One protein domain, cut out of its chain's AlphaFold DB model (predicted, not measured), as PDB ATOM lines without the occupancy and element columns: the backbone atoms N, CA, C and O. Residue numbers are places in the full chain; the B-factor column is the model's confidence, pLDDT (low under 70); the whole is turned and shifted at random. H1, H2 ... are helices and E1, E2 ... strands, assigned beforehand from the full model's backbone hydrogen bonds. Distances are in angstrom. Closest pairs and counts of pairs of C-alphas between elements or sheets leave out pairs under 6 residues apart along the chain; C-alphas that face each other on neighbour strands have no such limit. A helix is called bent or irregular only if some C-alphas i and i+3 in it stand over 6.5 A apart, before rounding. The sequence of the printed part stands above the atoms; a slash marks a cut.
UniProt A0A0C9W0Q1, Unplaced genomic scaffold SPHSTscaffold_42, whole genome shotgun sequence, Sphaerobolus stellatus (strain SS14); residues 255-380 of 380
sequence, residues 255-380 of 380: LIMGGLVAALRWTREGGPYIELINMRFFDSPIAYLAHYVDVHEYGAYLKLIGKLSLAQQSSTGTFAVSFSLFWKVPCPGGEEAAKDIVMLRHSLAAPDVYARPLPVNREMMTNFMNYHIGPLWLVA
ATOM      1  N   LEU A 255      -2.123   9.821  45.050       34.41
ATOM      2  CA  LEU A 255      -2.475  10.142  43.666       34.41
ATOM      3  C   LEU A 255      -3.636  11.149  43.686       34.41
ATOM      4  O   LEU A 255      -4.804  10.765  43.574       34.41
ATOM      5  N   ILE A 256      -3.314  12.428  43.900       44.47
ATOM      6  CA  ILE A 256      -4.299  13.513  43.928       44.47
ATOM      7  C   ILE A 256      -4.735  13.810  42.489       44.47
ATOM      8  O   ILE A 256      -4.207  14.688  41.808       44.47
ATOM      9  N   MET A 257      -5.702  13.020  42.022       47.91
ATOM     10  CA  MET A 257      -6.462  13.293  40.805       47.91
ATOM     11  C   MET A 257      -7.011  14.725  40.838       47.91
ATOM     12  O   MET A 257      -7.348  15.248  41.902       47.91
ATOM     13  N   GLY A 258      -7.089  15.349  39.663       56.66
ATOM     14  CA  GLY A 258      -7.565  16.721  39.520       56.66
ATOM     15  C   GLY A 258      -9.000  16.941  40.009       56.66
ATOM     16  O   GLY A 258      -9.779  16.000  40.163       56.66
ATOM     17  N   GLY A 259      -9.343  18.206  40.243       78.94
ATOM     18  CA  GLY A 259     -10.662  18.641  40.687       78.94
ATOM     19  C   GLY A 259     -11.242  19.738  39.798       78.94
ATOM     20  O   GLY A 259     -10.513  20.545  39.221       78.94
ATOM     21  N   LEU A 260     -12.573  19.786  39.726       84.81
ATOM     22  CA  LEU A 260     -13.307  20.895  39.122       84.81
ATOM     23  C   LEU A 260     -13.367  22.068  40.105       84.81
ATOM     24  O   LEU A 260     -13.948  21.951  41.185       84.81
ATOM     25  N   VAL A 261     -12.806  23.213  39.719       89.94
ATOM     26  CA  VAL A 261     -12.916  24.461  40.483       89.94
ATOM     27  C   VAL A 261     -13.920  25.390  39.811       89.94
ATOM     28  O   VAL A 261     -13.837  25.652  38.614       89.94
ATOM     29  N   ALA A 262     -14.869  25.903  40.595       90.62
ATOM     30  CA  ALA A 262     -15.850  26.872  40.122       90.62
ATOM     31  C   ALA A 262     -15.261  28.291  40.081       90.62
ATOM     32  O   ALA A 262     -14.768  28.790  41.096       90.62
ATOM     33  N   ALA A 263     -15.380  28.942  38.929       93.88
ATOM     34  CA  ALA A 263     -15.021  30.330  38.664       93.88
ATOM     35  C   ALA A 263     -16.264  31.150  38.274       93.88
ATOM     36  O   ALA A 263     -17.348  30.596  38.061       93.88
ATOM     37  N   LEU A 264     -16.094  32.468  38.145       95.81
ATOM     38  CA  LEU A 264     -17.008  33.306  37.366       95.81
ATOM     39  C   LEU A 264     -16.327  33.761  36.073       95.81
ATOM     40  O   LEU A 264     -15.126  34.033  36.069       95.81
ATOM     41  N   ARG A 265     -17.105  33.849  34.995       94.44
ATOM     42  CA  ARG A 265     -16.669  34.189  33.638       94.44
ATOM     43  C   ARG A 265     -17.502  35.343  33.083       94.44
ATOM     44  O   ARG A 265     -18.725  35.325  33.194       94.44
ATOM     45  N   TRP A 266     -16.852  36.292  32.422       94.19
ATOM     46  CA  TRP A 266     -17.480  37.363  31.648       94.19
ATOM     47  C   TRP A 266     -16.997  37.277  30.204       94.19
ATOM     48  O   TRP A 266     -15.794  37.192  29.953       94.19
ATOM     49  N   THR A 267     -17.936  37.308  29.263       90.69
ATOM     50  CA  THR A 267     -17.640  37.496  27.841       90.69
ATOM     51  C   THR A 267     -17.646  38.993  27.528       90.69
ATOM     52  O   THR A 267     -18.036  39.821  28.356       90.69
ATOM     53  N   ARG A 268     -17.276  39.363  26.301       84.50
ATOM     54  CA  ARG A 268     -17.458  40.736  25.802       84.50
ATOM     55  C   ARG A 268     -18.936  41.163  25.714       84.50
ATOM     56  O   ARG A 268     -19.217  42.355  25.647       84.50
ATOM     57  N   GLU A 269     -19.856  40.202  25.693       83.19
ATOM     58  CA  GLU A 269     -21.294  40.403  25.472       83.19
ATOM     59  C   GLU A 269     -22.109  40.376  26.777       83.19
ATOM     60  O   GLU A 269     -23.198  40.942  26.821       83.19
ATOM     61  N   GLY A 270     -21.594  39.758  27.848       84.38
ATOM     62  CA  GLY A 270     -22.294  39.688  29.130       84.38
ATOM     63  C   GLY A 270     -21.613  38.836  30.205       84.38
ATOM     64  O   GLY A 270     -20.508  38.317  30.046       84.38
ATOM     65  N   GLY A 271     -22.302  38.702  31.337       87.81
ATOM     66  CA  GLY A 271     -21.882  37.949  32.520       87.81
ATOM     67  C   GLY A 271     -22.523  38.523  33.793       87.81
ATOM     68  O   GLY A 271     -23.233  39.526  33.707       87.81
ATOM     69  N   PRO A 272     -22.274  37.935  34.976       93.31
ATOM     70  CA  PRO A 272     -21.405  36.783  35.219       93.31
ATOM     71  C   PRO A 272     -22.042  35.450  34.800       93.31
ATOM     72  O   PRO A 272     -23.208  35.186  35.069       93.31
ATOM     73  N   TYR A 273     -21.235  34.560  34.229       92.38
ATOM     74  CA  TYR A 273     -21.559  33.144  34.058       92.38
ATOM     75  C   TYR A 273     -20.760  32.308  35.058       92.38
ATOM     76  O   TYR A 273     -19.615  32.641  35.367       92.38
ATOM     77  N   ILE A 274     -21.318  31.198  35.540       90.31
ATOM     78  CA  ILE A 274     -20.545  30.208  36.303       90.31
ATOM     79  C   ILE A 274     -19.762  29.340  35.315       90.31
ATOM     80  O   ILE A 274     -20.313  28.867  34.323       90.31
ATOM     81  N   GLU A 275     -18.485  29.105  35.601       91.25
ATOM     82  CA  GLU A 275     -17.634  28.200  34.829       91.25
ATOM     83  C   GLU A 275     -16.997  27.151  35.748       91.25
ATOM     84  O   GLU A 275     -16.668  27.443  36.899       91.25
ATOM     85  N   LEU A 276     -16.826  25.925  35.248       91.19
ATOM     86  CA  LEU A 276     -16.110  24.852  35.936       91.19
ATOM     87  C   LEU A 276     -14.802  24.571  35.196       91.19
ATOM     88  O   LEU A 276     -14.805  24.300  33.997       91.19
ATOM     89  N   ILE A 277     -13.690  24.643  35.920       90.94
ATOM     90  CA  ILE A 277     -12.339  24.565  35.365       90.94
ATOM     91  C   ILE A 277     -11.685  23.289  35.876       90.94
ATOM     92  O   ILE A 277     -11.544  23.111  37.089       90.94
ATOM     93  N   ASN A 278     -11.281  22.403  34.964       90.06
ATOM     94  CA  ASN A 278     -10.473  21.241  35.319       90.06
ATOM     95  C   ASN A 278      -9.086  21.719  35.771       90.06
ATOM     96  O   ASN A 278      -8.367  22.383  35.022       90.06
ATOM     97  N   MET A 279      -8.712  21.394  37.007       87.06
ATOM     98  CA  MET A 279      -7.396  21.684  37.575       87.06
ATOM     99  C   MET A 279      -6.741  20.402  38.072       87.06
ATOM    100  O   MET A 279      -7.402  19.554  38.665       87.06
ATOM    101  N   ARG A 280      -5.427  20.278  37.891       84.56
ATOM    102  CA  ARG A 280      -4.611  19.232  38.517       84.56
ATOM    103  C   ARG A 280      -3.796  19.823  39.658       84.56
ATOM    104  O   ARG A 280      -3.375  20.977  39.611       84.56
ATOM    105  N   PHE A 281      -3.554  19.004  40.672       79.88
ATOM    106  CA  PHE A 281      -2.577  19.309  41.706       79.88
ATOM    107  C   PHE A 281      -1.166  19.095  41.151       79.88
ATOM    108  O   PHE A 281      -0.939  18.189  40.344       79.88
ATOM    109  N   PHE A 282      -0.204  19.893  41.607       74.62
ATOM    110  CA  PHE A 282       1.206  19.520  41.481       74.62
ATOM    111  C   PHE A 282       1.502  18.300  42.367       74.62
ATOM    112  O   PHE A 282       0.955  18.194  43.468       74.62
ATOM    113  N   ASP A 283       2.396  17.408  41.927       71.31
ATOM    114  CA  ASP A 283       2.939  16.338  42.778       71.31
ATOM    115  C   ASP A 283       3.856  16.977  43.831       71.31
ATOM    116  O   ASP A 283       5.026  17.281  43.590       71.31
ATOM    117  N   SER A 284       3.247  17.333  44.959       60.03
ATOM    118  CA  SER A 284       3.761  18.299  45.924       60.03
ATOM    119  C   SER A 284       3.460  17.836  47.355       60.03
ATOM    120  O   SER A 284       2.452  17.163  47.596       60.03
ATOM    121  N   PRO A 285       4.321  18.149  48.345       63.25
ATOM    122  CA  PRO A 285       4.046  17.808  49.735       63.25
ATOM    123  C   PRO A 285       2.755  18.473  50.223       63.25
ATOM    124  O   PRO A 285       2.485  19.619  49.889       63.25
ATOM    125  N   ILE A 286       2.016  17.819  51.126       64.44
ATOM    126  CA  ILE A 286       0.758  18.345  51.707       64.44
ATOM    127  C   ILE A 286       0.934  19.734  52.369       64.44
ATOM    128  O   ILE A 286      -0.025  20.487  52.502       64.44
ATOM    129  N   ALA A 287       2.161  20.098  52.760       62.72
ATOM    130  CA  ALA A 287       2.507  21.418  53.294       62.72
ATOM    131  C   ALA A 287       2.583  22.546  52.238       62.72
ATOM    132  O   ALA A 287       2.684  23.708  52.619       62.72
ATOM    133  N   TYR A 288       2.561  22.218  50.944       65.25
ATOM    134  CA  TYR A 288       2.611  23.159  49.823       65.25
ATOM    135  C   TYR A 288       1.740  22.646  48.665       65.25
ATOM    136  O   TYR A 288       2.237  22.196  47.635       65.25
ATOM    137  N   LEU A 289       0.420  22.659  48.870       71.81
ATOM    138  CA  LEU A 289      -0.548  22.339  47.821       71.81
ATOM    139  C   LEU A 289      -0.664  23.515  46.847       71.81
ATOM    140  O   LEU A 289      -0.893  24.642  47.276       71.81
ATOM    141  N   ALA A 290      -0.588  23.229  45.549       77.75
ATOM    142  CA  ALA A 290      -0.824  24.192  44.478       77.75
ATOM    143  C   ALA A 290      -1.568  23.532  43.304       77.75
ATOM    144  O   ALA A 290      -1.463  22.317  43.092       77.75
ATOM    145  N   HIS A 291      -2.307  24.330  42.530       81.75
ATOM    146  CA  HIS A 291      -3.034  23.884  41.333       81.75
ATOM    147  C   HIS A 291      -2.413  24.425  40.037       81.75
ATOM    148  O   HIS A 291      -1.949  25.563  39.990       81.75
ATOM    149  N   TYR A 292      -2.535  23.661  38.952       86.38
ATOM    150  CA  TYR A 292      -2.440  24.161  37.578       86.38
ATOM    151  C   TYR A 292      -3.692  23.778  36.778       86.38
ATOM    152  O   TYR A 292      -4.401  22.831  37.116       86.38
ATOM    153  N   VAL A 293      -3.981  24.528  35.715       89.69
ATOM    154  CA  VAL A 293      -5.111  24.243  34.818       89.69
ATOM    155  C   VAL A 293      -4.804  23.003  33.985       89.69
ATOM    156  O   VAL A 293      -3.758  22.924  33.342       89.69
ATOM    157  N   ASP A 294      -5.729  22.048  33.960       90.00
ATOM    158  CA  ASP A 294      -5.651  20.889  33.077       90.00
ATOM    159  C   ASP A 294      -6.105  21.286  31.672       90.00
ATOM    160  O   ASP A 294      -7.252  21.082  31.281       90.00
ATOM    161  N   VAL A 295      -5.198  21.901  30.913       88.50
ATOM    162  CA  VAL A 295      -5.479  22.447  29.576       88.50
ATOM    163  C   VAL A 295      -6.077  21.395  28.629       88.50
ATOM    164  O   VAL A 295      -6.895  21.740  27.780       88.50
ATOM    165  N   HIS A 296      -5.733  20.113  28.792       86.12
ATOM    166  CA  HIS A 296      -6.275  19.031  27.965       86.12
ATOM    167  C   HIS A 296      -7.754  18.739  28.258       86.12
ATOM    168  O   HIS A 296      -8.521  18.541  27.320       86.12
ATOM    169  N   GLU A 297      -8.160  18.749  29.531       87.00
ATOM    170  CA  GLU A 297      -9.549  18.492  29.954       87.00
ATOM    171  C   GLU A 297     -10.398  19.781  30.049       87.00
ATOM    172  O   GLU A 297     -11.621  19.715  30.156       87.00
ATOM    173  N   TYR A 298      -9.781  20.968  30.044       89.19
ATOM    174  CA  TYR A 298     -10.462  22.275  30.065       89.19
ATOM    175  C   TYR A 298     -10.534  22.950  28.680       89.19
ATOM    176  O   TYR A 298     -11.387  23.804  28.450       89.19
ATOM    177  N   GLY A 299      -9.657  22.583  27.737       88.69
ATOM    178  CA  GLY A 299      -9.653  23.096  26.359       88.69
ATOM    179  C   GLY A 299      -9.116  24.525  26.181       88.69
ATOM    180  O   GLY A 299      -9.074  25.033  25.057       88.69
ATOM    181  N   ALA A 300      -8.674  25.183  27.255       90.12
ATOM    182  CA  ALA A 300      -8.150  26.546  27.231       90.12
ATOM    183  C   ALA A 300      -6.974  26.736  28.203       90.12
ATOM    184  O   ALA A 300      -6.826  26.017  29.191       90.12
ATOM    185  N   TYR A 301      -6.160  27.752  27.933       90.44
ATOM    186  CA  TYR A 301      -5.160  28.285  28.852       90.44
ATOM    187  C   TYR A 301      -5.758  29.458  29.636       90.44
ATOM    188  O   TYR A 301      -6.585  30.208  29.113       90.44
ATOM    189  N   LEU A 302      -5.295  29.664  30.871       92.00
ATOM    190  CA  LEU A 302      -5.573  30.874  31.645       92.00
ATOM    191  C   LEU A 302      -4.295  31.717  31.737       92.00
ATOM    192  O   LEU A 302      -3.354  31.347  32.435       92.00
ATOM    193  N   LYS A 303      -4.253  32.855  31.038       90.75
ATOM    194  CA  LYS A 303      -3.160  33.839  31.130       90.75
ATOM    195  C   LYS A 303      -3.515  34.862  32.209       90.75
ATOM    196  O   LYS A 303      -4.533  35.535  32.084       90.75
ATOM    197  N   LEU A 304      -2.696  34.980  33.254       92.38
ATOM    198  CA  LEU A 304      -2.944  35.913  34.361       92.38
ATOM    199  C   LEU A 304      -3.023  37.365  33.850       92.38
ATOM    200  O   LEU A 304      -2.175  37.802  33.073       92.38
ATOM    201  N   ILE A 305      -4.049  38.091  34.294       92.38
ATOM    202  CA  ILE A 305      -4.188  39.549  34.156       92.38
ATOM    203  C   ILE A 305      -3.595  40.216  35.397       92.38
ATOM    204  O   ILE A 305      -2.797  41.139  35.289       92.38
ATOM    205  N   GLY A 306      -3.968  39.719  36.578       92.19
ATOM    206  CA  GLY A 306      -3.466  40.195  37.861       92.19
ATOM    207  C   GLY A 306      -4.165  39.524  39.041       92.19
ATOM    208  O   GLY A 306      -5.165  38.818  38.881       92.19
ATOM    209  N   LYS A 307      -3.625  39.765  40.237       94.81
ATOM    210  CA  LYS A 307      -4.200  39.353  41.524       94.81
ATOM    211  C   LYS A 307      -4.833  40.572  42.193       94.81
ATOM    212  O   LYS A 307      -4.299  41.673  42.089       94.81
ATOM    213  N   LEU A 308      -5.938  40.382  42.905       94.56
ATOM    214  CA  LEU A 308      -6.572  41.425  43.712       94.56
ATOM    215  C   LEU A 308      -7.059  40.881  45.058       94.56
ATOM    216  O   LEU A 308      -7.114  39.670  45.279       94.56
ATOM    217  N   SER A 309      -7.425  41.783  45.965       95.62
ATOM    218  CA  SER A 309      -7.917  41.457  47.304       95.62
ATOM    219  C   SER A 309      -9.113  42.337  47.653       95.62
ATOM    220  O   SER A 309      -8.972  43.556  47.712       95.62
ATOM    221  N   LEU A 310     -10.274  41.731  47.915       94.38
ATOM    222  CA  LEU A 310     -11.492  42.441  48.324       94.38
ATOM    223  C   LEU A 310     -11.754  42.233  49.819       94.38
ATOM    224  O   LEU A 310     -11.538  41.146  50.355       94.38
ATOM    225  N   ALA A 311     -12.225  43.278  50.495       94.31
ATOM    226  CA  ALA A 311     -12.530  43.240  51.921       94.31
ATOM    227  C   ALA A 311     -13.934  42.657  52.166       94.31
ATOM    228  O   ALA A 311     -14.937  43.300  51.864       94.31
ATOM    229  N   GLN A 312     -14.009  41.461  52.751       91.56
ATOM    230  CA  GLN A 312     -15.264  40.844  53.174       91.56
ATOM    231  C   GLN A 312     -15.538  41.167  54.649       91.56
ATOM    232  O   GLN A 312     -14.686  40.942  55.512       91.56
ATOM    233  N   GLN A 313     -16.738  41.659  54.960       90.69
ATOM    234  CA  GLN A 313     -17.185  41.821  56.347       90.69
ATOM    235  C   GLN A 313     -17.698  40.498  56.939       90.69
ATOM    236  O   GLN A 313     -18.190  39.617  56.229       90.69
ATOM    237  N   SER A 314     -17.598  40.363  58.260       86.88
ATOM    238  CA  SER A 314     -18.150  39.250  59.035       86.88
ATOM    239  C   SER A 314     -18.492  39.683  60.461       86.88
ATOM    240  O   SER A 314     -18.055  40.736  60.925       86.88
ATOM    241  N   SER A 315     -19.218  38.839  61.197       85.44
ATOM    242  CA  SER A 315     -19.555  39.070  62.610       85.44
ATOM    243  C   SER A 315     -18.343  39.148  63.549       85.44
ATOM    244  O   SER A 315     -18.480  39.643  64.665       85.44
ATOM    245  N   THR A 316     -17.163  38.694  63.114       87.00
ATOM    246  CA  THR A 316     -15.894  38.787  63.858       87.00
ATOM    247  C   THR A 316     -14.958  39.889  63.342       87.00
ATOM    248  O   THR A 316     -13.831  39.988  63.817       87.00
ATOM    249  N   GLY A 317     -15.403  40.717  62.388       90.88
ATOM    250  CA  GLY A 317     -14.615  41.789  61.768       90.88
ATOM    251  C   GLY A 317     -14.432  41.622  60.256       90.88
ATOM    252  O   GLY A 317     -15.021  40.739  59.630       90.88
ATOM    253  N   THR A 318     -13.614  42.485  59.661       91.50
ATOM    254  CA  THR A 318     -13.334  42.501  58.215       91.50
ATOM    255  C   THR A 318     -12.064  41.716  57.899       91.50
ATOM    256  O   THR A 318     -11.065  41.860  58.602       91.50
ATOM    257  N   PHE A 319     -12.073  40.918  56.829       91.56
ATOM    258  CA  PHE A 319     -10.899  40.187  56.348       91.56
ATOM    259  C   PHE A 319     -10.752  40.260  54.823       91.56
ATOM    260  O   PHE A 319     -11.708  40.527  54.096       91.56
ATOM    261  N   ALA A 320      -9.534  40.031  54.335       92.69
ATOM    262  CA  ALA A 320      -9.214  40.023  52.912       92.69
ATOM    263  C   ALA A 320      -9.583  38.684  52.247       92.69
ATOM    264  O   ALA A 320      -9.270  37.616  52.775       92.69
ATOM    265  N   VAL A 321     -10.193  38.739  51.062       94.12
ATOM    266  CA  VAL A 321     -10.371  37.589  50.164       94.12
ATOM    267  C   VAL A 321      -9.620  37.867  48.869       94.12
ATOM    268  O   VAL A 321      -9.930  38.826  48.163       94.12
ATOM    269  N   SER A 322      -8.637  37.025  48.557       96.00
ATOM    270  CA  SER A 322      -7.838  37.142  47.335       96.00
ATOM    271  C   SER A 322      -8.523  36.481  46.138       96.00
ATOM    272  O   SER A 322      -9.109  35.397  46.251       96.00
ATOM    273  N   PHE A 323      -8.385  37.107  44.972       96.62
ATOM    274  CA  PHE A 323      -8.874  36.626  43.680       96.62
ATOM    275  C   PHE A 323      -7.786  36.800  42.612       96.62
ATOM    276  O   PHE A 323      -7.019  37.761  42.667       96.62
ATOM    277  N   SER A 324      -7.744  35.910  41.621       95.88
ATOM    278  CA  SER A 324      -6.937  36.077  40.404       95.88
ATOM    279  C   SER A 324      -7.847  36.225  39.192       95.88
ATOM    280  O   SER A 324      -8.829  35.491  39.057       95.88
ATOM    281  N   LEU A 325      -7.511  37.172  38.318       95.44
ATOM    282  CA  LEU A 325      -8.191  37.421  37.050       95.44
ATOM    283  C   LEU A 325      -7.337  36.883  35.906       95.44
ATOM    284  O   LEU A 325      -6.125  37.099  35.877       95.44
ATOM    285  N   PHE A 326      -7.974  36.227  34.943       94.25
ATOM    286  CA  PHE A 326      -7.324  35.575  33.815       94.25
ATOM    287  C   PHE A 326      -8.009  35.917  32.497       94.25
ATOM    288  O   PHE A 326      -9.235  35.921  32.411       94.25
ATOM    289  N   TRP A 327      -7.208  36.090  31.450       92.62
ATOM    290  CA  TRP A 327      -7.656  35.883  30.082       92.62
ATOM    291  C   TRP A 327      -7.789  34.384  29.844       92.62
ATOM    292  O   TRP A 327      -6.794  33.654  29.900       92.62
ATOM    293  N   LYS A 328      -9.001  33.926  29.537       92.06
ATOM    294  CA  LYS A 328      -9.204  32.615  28.928       92.06
ATOM    295  C   LYS A 328      -8.763  32.696  27.472       92.06
ATOM    296  O   LYS A 328      -9.286  33.501  26.703       92.06
ATOM    297  N   VAL A 329      -7.793  31.866  27.108       88.62
ATOM    298  CA  VAL A 329      -7.248  31.763  25.753       88.62
ATOM    299  C   VAL A 329      -7.564  30.354  25.240       88.62
ATOM    300  O   VAL A 329      -7.035  29.392  25.804       88.62
ATOM    301  N   PRO A 330      -8.433  30.184  24.225       84.44
ATOM    302  CA  PRO A 330      -8.741  28.860  23.689       84.44
ATOM    303  C   PRO A 330      -7.482  28.194  23.117       84.44
ATOM    304  O   PRO A 330      -6.559  28.869  22.657       84.44
ATOM    305  N   CYS A 331      -7.426  26.861  23.140       80.50
ATOM    306  CA  CYS A 331      -6.340  26.146  22.468       80.50
ATOM    307  C   CYS A 331      -6.373  26.398  20.946       80.50
ATOM    308  O   CYS A 331      -7.463  26.498  20.374       80.50
ATOM    309  N   PRO A 332      -5.209  26.462  20.267       66.00
ATOM    310  CA  PRO A 332      -5.154  26.671  18.821       66.00
ATOM    311  C   PRO A 332      -5.919  25.560  18.088       66.00
ATOM    312  O   PRO A 332      -5.607  24.379  18.241       66.00
ATOM    313  N   GLY A 333      -6.935  25.951  17.313       60.72
ATOM    314  CA  GLY A 333      -7.917  25.049  16.698       60.72
ATOM    315  C   GLY A 333      -9.341  25.178  17.261       60.72
ATOM    316  O   GLY A 333     -10.271  24.676  16.636       60.72
ATOM    317  N   GLY A 334      -9.530  25.868  18.392       58.47
ATOM    318  CA  GLY A 334     -10.827  26.438  18.777       58.47
ATOM    319  C   GLY A 334     -11.151  27.716  17.988       58.47
ATOM    320  O   GLY A 334     -10.289  28.254  17.293       58.47
ATOM    321  N   GLU A 335     -12.385  28.215  18.095       53.16
ATOM    322  CA  GLU A 335     -12.809  29.441  17.400       53.16
ATOM    323  C   GLU A 335     -12.093  30.691  17.953       53.16
ATOM    324  O   GLU A 335     -12.301  31.106  19.097       53.16
ATOM    325  N   GLU A 336     -11.250  31.317  17.126       54.03
ATOM    326  CA  GLU A 336     -10.540  32.560  17.448       54.03
ATOM    327  C   GLU A 336     -11.486  33.777  17.427       54.03
ATOM    328  O   GLU A 336     -11.554  34.520  16.449       54.03
ATOM    329  N   ALA A 337     -12.217  34.004  18.523       53.06
ATOM    330  CA  ALA A 337     -13.014  35.224  18.707       53.06
ATOM    331  C   ALA A 337     -13.127  35.679  20.172       53.06
ATOM    332  O   ALA A 337     -12.945  36.860  20.476       53.06
ATOM    333  N   ALA A 338     -13.415  34.753  21.091       56.09
ATOM    334  CA  ALA A 338     -13.688  35.076  22.489       56.09
ATOM    335  C   ALA A 338     -12.413  35.063  23.348       56.09
ATOM    336  O   ALA A 338     -11.936  34.009  23.773       56.09
ATOM    337  N   LYS A 339     -11.898  36.255  23.667       75.75
ATOM    338  CA  LYS A 339     -11.211  36.462  24.949       75.75
ATOM    339  C   LYS A 339     -12.316  36.552  26.004       75.75
ATOM    340  O   LYS A 339     -13.140  37.456  25.913       75.75
ATOM    341  N   ASP A 340     -12.338  35.642  26.971       91.44
ATOM    342  CA  ASP A 340     -13.199  35.761  28.158       91.44
ATOM    343  C   ASP A 340     -12.350  36.182  29.365       91.44
ATOM    344  O   ASP A 340     -11.185  35.784  29.477       91.44
ATOM    345  N   ILE A 341     -12.935  36.942  30.294       93.88
ATOM    346  CA  ILE A 341     -12.336  37.197  31.610       93.88
ATOM    347  C   ILE A 341     -12.854  36.138  32.573       93.88
ATOM    348  O   ILE A 341     -14.060  36.011  32.775       93.88
ATOM    349  N   VAL A 342     -11.941  35.408  33.205       95.31
ATOM    350  CA  VAL A 342     -12.235  34.398  34.224       95.31
ATOM    351  C   VAL A 342     -11.668  34.871  35.554       95.31
ATOM    352  O   VAL A 342     -10.482  35.179  35.645       95.31
ATOM    353  N   MET A 343     -12.495  34.913  36.599       96.88
ATOM    354  CA  MET A 343     -12.060  35.243  37.954       96.88
ATOM    355  C   MET A 343     -12.196  34.032  38.878       96.88
ATOM    356  O   MET A 343     -13.275  33.456  39.044       96.88
ATOM    357  N   LEU A 344     -11.080  33.674  39.509       95.62
ATOM    358  CA  LEU A 344     -10.955  32.575  40.460       95.62
ATOM    359  C   LEU A 344     -10.698  33.115  41.867       95.62
ATOM    360  O   LEU A 344      -9.936  34.061  42.059       95.62
ATOM    361  N   ARG A 345     -11.317  32.486  42.866       94.94
ATOM    362  CA  ARG A 345     -11.182  32.829  44.288       94.94
ATOM    363  C   ARG A 345     -10.137  31.924  44.947       94.94
ATOM    364  O   ARG A 345     -10.196  30.707  44.786       94.94
ATOM    365  N   HIS A 346      -9.209  32.492  45.712       92.06
ATOM    366  CA  HIS A 346      -8.197  31.718  46.441       92.06
ATOM    367  C   HIS A 346      -8.750  31.160  47.763       92.06
ATOM    368  O   HIS A 346      -9.650  31.737  48.387       92.06
ATOM    369  N   SER A 347      -8.211  30.026  48.211       87.19
ATOM    370  CA  SER A 347      -8.526  29.436  49.511       87.19
ATOM    371  C   SER A 347      -7.866  30.226  50.642       87.19
ATOM    372  O   SER A 347      -6.658  30.443  50.649       87.19
ATOM    373  N   LEU A 348      -8.652  30.590  51.660       84.50
ATOM    374  CA  LEU A 348      -8.159  31.305  52.848       84.50
ATOM    375  C   LEU A 348      -7.206  30.456  53.710       84.50
ATOM    376  O   LEU A 348      -6.482  31.002  54.533       84.50
ATOM    377  N   ALA A 349      -7.215  29.130  53.535       82.12
ATOM    378  CA  ALA A 349      -6.346  28.198  54.255       82.12
ATOM    379  C   ALA A 349      -5.101  27.771  53.451       82.12
ATOM    380  O   ALA A 349      -4.195  27.166  54.017       82.12
ATOM    381  N   ALA A 350      -5.070  28.048  52.143       82.12
ATOM    382  CA  ALA A 350      -3.982  27.685  51.236       82.12
ATOM    383  C   ALA A 350      -4.011  28.632  50.019       82.12
ATOM    384  O   ALA A 350      -4.709  28.335  49.050       82.12
ATOM    385  N   PRO A 351      -3.313  29.783  50.057       83.38
ATOM    386  CA  PRO A 351      -3.418  30.801  49.010       83.38
ATOM    387  C   PRO A 351      -3.102  30.298  47.595       83.38
ATOM    388  O   PRO A 351      -3.738  30.746  46.649       83.38
ATOM    389  N   ASP A 352      -2.211  29.318  47.438       81.88
ATOM    390  CA  ASP A 352      -1.839  28.740  46.134       81.88
ATOM    391  C   ASP A 352      -2.878  27.734  45.572       81.88
ATOM    392  O   ASP A 352      -2.711  27.173  44.486       81.88
ATOM    393  N   VAL A 353      -3.986  27.521  46.296       85.38
ATOM    394  CA  VAL A 353      -5.123  26.669  45.918       85.38
ATOM    395  C   VAL A 353      -6.365  27.519  45.662       85.38
ATOM    396  O   VAL A 353      -6.794  28.310  46.505       85.38
ATOM    397  N   TYR A 354      -7.016  27.299  44.522       90.19
ATOM    398  CA  TYR A 354      -8.305  27.918  44.209       90.19
ATOM    399  C   TYR A 354      -9.475  27.170  44.859       90.19
ATOM    400  O   TYR A 354      -9.475  25.943  44.960       90.19
ATOM    401  N   ALA A 355     -10.500  27.911  45.278       87.94
ATOM    402  CA  ALA A 355     -11.686  27.391  45.953       87.94
ATOM    403  C   ALA A 355     -12.971  28.017  45.393       87.94
ATOM    404  O   ALA A 355     -12.976  29.168  44.960       87.94
ATOM    405  N   ARG A 356     -14.093  27.283  45.466       87.56
ATOM    406  CA  ARG A 356     -15.414  27.780  45.040       87.56
ATOM    407  C   ARG A 356     -15.731  29.137  45.704       87.56
ATOM    408  O   ARG A 356     -15.594  29.255  46.931       87.56
ATOM    409  N   PRO A 357     -16.178  30.154  44.944       88.94
ATOM    410  CA  PRO A 357     -16.713  31.380  45.518       88.94
ATOM    411  C   PRO A 357     -18.070  31.098  46.178       88.94
ATOM    412  O   PRO A 357     -18.959  30.488  45.575       88.94
ATOM    413  N   LEU A 358     -18.219  31.542  47.428       88.75
ATOM    414  CA  LEU A 358     -19.498  31.576  48.145       88.75
ATOM    415  C   LEU A 358     -20.406  32.671  47.543       88.75
ATOM    416  O   LEU A 358     -19.880  33.536  46.840       88.75
ATOM    417  N   PRO A 359     -21.724  32.712  47.824       89.56
ATOM    418  CA  PRO A 359     -22.623  33.741  47.279       89.56
ATOM    419  C   PRO A 359     -22.111  35.179  47.478       89.56
ATOM    420  O   PRO A 359     -21.940  35.901  46.501       89.56
ATOM    421  N   VAL A 360     -21.694  35.538  48.697       91.31
ATOM    422  CA  VAL A 360     -21.067  36.845  48.996       91.31
ATOM    423  C   VAL A 360     -19.767  37.093  48.213       91.31
ATOM    424  O   VAL A 360     -19.448  38.226  47.874       91.31
ATOM    425  N   ASN A 361     -19.005  36.046  47.868       93.06
ATOM    426  CA  ASN A 361     -17.840  36.210  46.997       93.06
ATOM    427  C   ASN A 361     -18.271  36.472  45.552       93.06
ATOM    428  O   ASN A 361     -17.704  37.359  44.928       93.06
ATOM    429  N   ARG A 362     -19.284  35.759  45.036       93.56
ATOM    430  CA  ARG A 362     -19.829  35.985  43.685       93.56
ATOM    431  C   ARG A 362     -20.332  37.421  43.524       93.56
ATOM    432  O   ARG A 362     -20.035  38.050  42.513       93.56
ATOM    433  N   GLU A 363     -21.025  37.940  44.533       94.88
ATOM    434  CA  GLU A 363     -21.485  39.329  44.593       94.88
ATOM    435  C   GLU A 363     -20.306  40.316  44.543       94.88
ATOM    436  O   GLU A 363     -20.245  41.150  43.643       94.88
ATOM    437  N   MET A 364     -19.309  40.170  45.427       95.31
ATOM    438  CA  MET A 364     -18.109  41.024  45.430       95.31
ATOM    439  C   MET A 364     -17.337  40.981  44.096       95.31
ATOM    440  O   MET A 364     -16.925  42.026  43.595       95.31
ATOM    441  N   MET A 365     -17.170  39.795  43.501       95.81
ATOM    442  CA  MET A 365     -16.523  39.611  42.193       95.81
ATOM    443  C   MET A 365     -17.308  40.305  41.070       95.81
ATOM    444  O   MET A 365     -16.713  40.929  40.193       95.81
ATOM    445  N   THR A 366     -18.640  40.222  41.111       95.62
ATOM    446  CA  THR A 366     -19.536  40.846  40.124       95.62
ATOM    447  C   THR A 366     -19.530  42.362  40.251       95.62
ATOM    448  O   THR A 366     -19.362  43.051  39.250       95.62
ATOM    449  N   ASN A 367     -19.603  42.886  41.475       95.25
ATOM    450  CA  ASN A 367     -19.501  44.318  41.737       95.25
ATOM    451  C   ASN A 367     -18.145  44.873  41.276       95.25
ATOM    452  O   ASN A 367     -18.121  45.879  40.574       95.25
ATOM    453  N   PHE A 368     -17.029  44.188  41.569       94.94
ATOM    454  CA  PHE A 368     -15.715  44.571  41.038       94.94
ATOM    455  C   PHE A 368     -15.713  44.617  39.502       94.94
ATOM    456  O   PHE A 368     -15.311  45.621  38.911       94.94
ATOM    457  N   MET A 369     -16.192  43.558  38.841       94.44
ATOM    458  CA  MET A 369     -16.223  43.520  37.379       94.44
ATOM    459  C   MET A 369     -17.094  44.634  36.797       94.44
ATOM    460  O   MET A 369     -16.646  45.299  35.872       94.44
ATOM    461  N   ASN A 370     -18.261  44.931  37.369       92.06
ATOM    462  CA  ASN A 370     -19.135  46.000  36.879       92.06
ATOM    463  C   ASN A 370     -18.454  47.386  36.850       92.06
ATOM    464  O   ASN A 370     -18.749  48.179  35.958       92.06
ATOM    465  N   TYR A 371     -17.512  47.668  37.760       91.56
ATOM    466  CA  TYR A 371     -16.729  48.914  37.744       91.56
ATOM    467  C   TYR A 371     -15.483  48.864  36.842       91.56
ATOM    468  O   TYR A 371     -15.089  49.894  36.294       91.56
ATOM    469  N   HIS A 372     -14.856  47.695  36.663       90.31
ATOM    470  CA  HIS A 372     -13.536  47.576  36.020       90.31
ATOM    471  C   HIS A 372     -13.521  46.847  34.663       90.31
ATOM    472  O   HIS A 372     -12.484  46.826  33.996       90.31
ATOM    473  N   ILE A 373     -14.649  46.294  34.204       86.56
ATOM    474  CA  ILE A 373     -14.744  45.503  32.967       86.56
ATOM    475  C   ILE A 373     -14.299  46.281  31.718       86.56
ATOM    476  O   ILE A 373     -13.579  45.735  30.885       86.56
ATOM    477  N   GLY A 374     -14.654  47.566  31.608       85.19
ATOM    478  CA  GLY A 374     -14.275  48.420  30.476       85.19
ATOM    479  C   GLY A 374     -12.753  48.553  30.308       85.19
ATOM    480  O   GLY A 374     -12.237  48.158  29.263       85.19
ATOM    481  N   PRO A 375     -12.022  49.051  31.326       84.75
ATOM    482  CA  PRO A 375     -10.560  49.090  31.319       84.75
ATOM    483  C   PRO A 375      -9.893  47.733  31.069       84.75
ATOM    484  O   PRO A 375      -8.932  47.678  30.307       84.75
ATOM    485  N   LEU A 376     -10.405  46.639  31.651       84.69
ATOM    486  CA  LEU A 376      -9.830  45.302  31.458       84.69
ATOM    487  C   LEU A 376      -9.816  44.899  29.972       84.69
ATOM    488  O   LEU A 376      -8.776  44.472  29.474       84.69
ATOM    489  N   TRP A 377     -10.911  45.117  29.234       83.25
ATOM    490  CA  TRP A 377     -10.987  44.811  27.794       83.25
ATOM    491  C   TRP A 377     -10.014  45.606  26.906       83.25
ATOM    492  O   TRP A 377      -9.787  45.206  25.766       83.25
ATOM    493  N   LEU A 378      -9.427  46.706  27.394       76.69
ATOM    494  CA  LEU A 378      -8.451  47.511  26.646       76.69
ATOM    495  C   LEU A 378      -7.005  46.991  26.767       76.69
ATOM    496  O   LEU A 378      -6.143  47.422  26.005       76.69
ATOM    497  N   VAL A 379      -6.736  46.063  27.694       67.88
ATOM    498  CA  VAL A 379      -5.403  45.471  27.964       67.88
ATOM    499  C   VAL A 379      -5.295  44.037  27.394       67.88
ATOM    500  O   VAL A 379      -4.384  43.278  27.728       67.88
ATOM    501  N   ALA A 380      -6.259  43.638  26.557       57.34
ATOM    502  CA  ALA A 380      -6.528  42.253  26.163       57.34
ATOM    503  C   ALA A 380      -5.743  41.770  24.937       57.34
ATOM    504  O   ALA A 380      -5.975  42.295  23.824       57.34
TER     505      ALA A 380
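Overview. This is residues 255 to 380 of the 380 residues of an uncharacterized protein of Sphaerobolus stellatus (strain SS14) (UniProt A0A0C9W0Q1). A strongly twisted sheet of seven antiparallel strands curls round one helix, H2, with E6 in the middle of the model. The long hairpin E4 and E5 runs along the longest axis, and the short helix H1 sits beside E2. The printed part has 126 residues, with named elements in the order E1 E2 E3 H1 E4 E5 E6 E7 H2, and its class is mixed, helices and strands. The sheet is branched and has no single order of strands. The whole is compact, with a radius of gyration of the C-alphas of 15.0 A, and flat, spanning 48 by 41 by 21 A.

Arrangement. E1, residues 259 to 266, E2, residues 273 to 281, and E3, residues 291 to 293, form a meander, each strand the antiparallel neighbour of the one before. In the hairpin E1 and E2, N 261 and O 277 are 2.9 A apart, within hydrogen-bond range; in the hairpin E2 and E3, N 280 and O 292 are 2.9 A apart. H1, residues 295 to 298, is on the sheet at a height over the sheet of 5.8 A, over none of the strands; its closest C-alpha pair with E2 is Tyr 298 and Asn 278, 5.4 A. A second meander holds E4, residues 300 to 314, E5, residues 317 to 330, E6, residues 340 to 347, and E7, residues 350 to 355. Its N and O pairs within range include N 308 and O 323 at 2.8 A for E4 and E5, N 326 and O 342 at 2.8 A for E5 and E6, and N 355 and O 345 at 2.9 A for E6 and E7. E6 also pairs with E1, N 266 and O 341 being 2.8 A apart; E1 and E7 lie on one side of E6 and E5 on the other side. The sheet curls round H2, residues 359 to 377; its closest C-alpha pair with E6 is Met 365 and Met 343, 7.5 A. In H2, 13 of 15 O i to N i+4 pairs are within hydrogen-bond range; H1 is too short for such a pair, and its one O i to N i+3 pair is not within range.

Along the chain. E1 begins at C-alpha 259, (-10.662, 18.641, 40.687), and is 21.9 A long; E2 is 24.7 A. E4, 35.7 A long, bends by 74 degrees at residue 303, and E5 is 40.6 A. E6 is 22.8 A long. H2 is 25.3 A long and ends at C-alpha 377, (-10.987, 44.811, 27.794); it has a kink of 57 degrees near residue 371 and is irregular, C-alphas 371 and 374 being 7.7 A apart.

Size, cuts and confidence. The C-alphas farthest apart, of Thr 316 and Gly 333, are 49.8 A apart. The printed part has no cut and no long link, and residue 380 is the chain's last. Mean pLDDT of the printed part is 84.6; it is under 70 at residues 255 to 258, 284 to 288, 332 to 338 and 379 to 380.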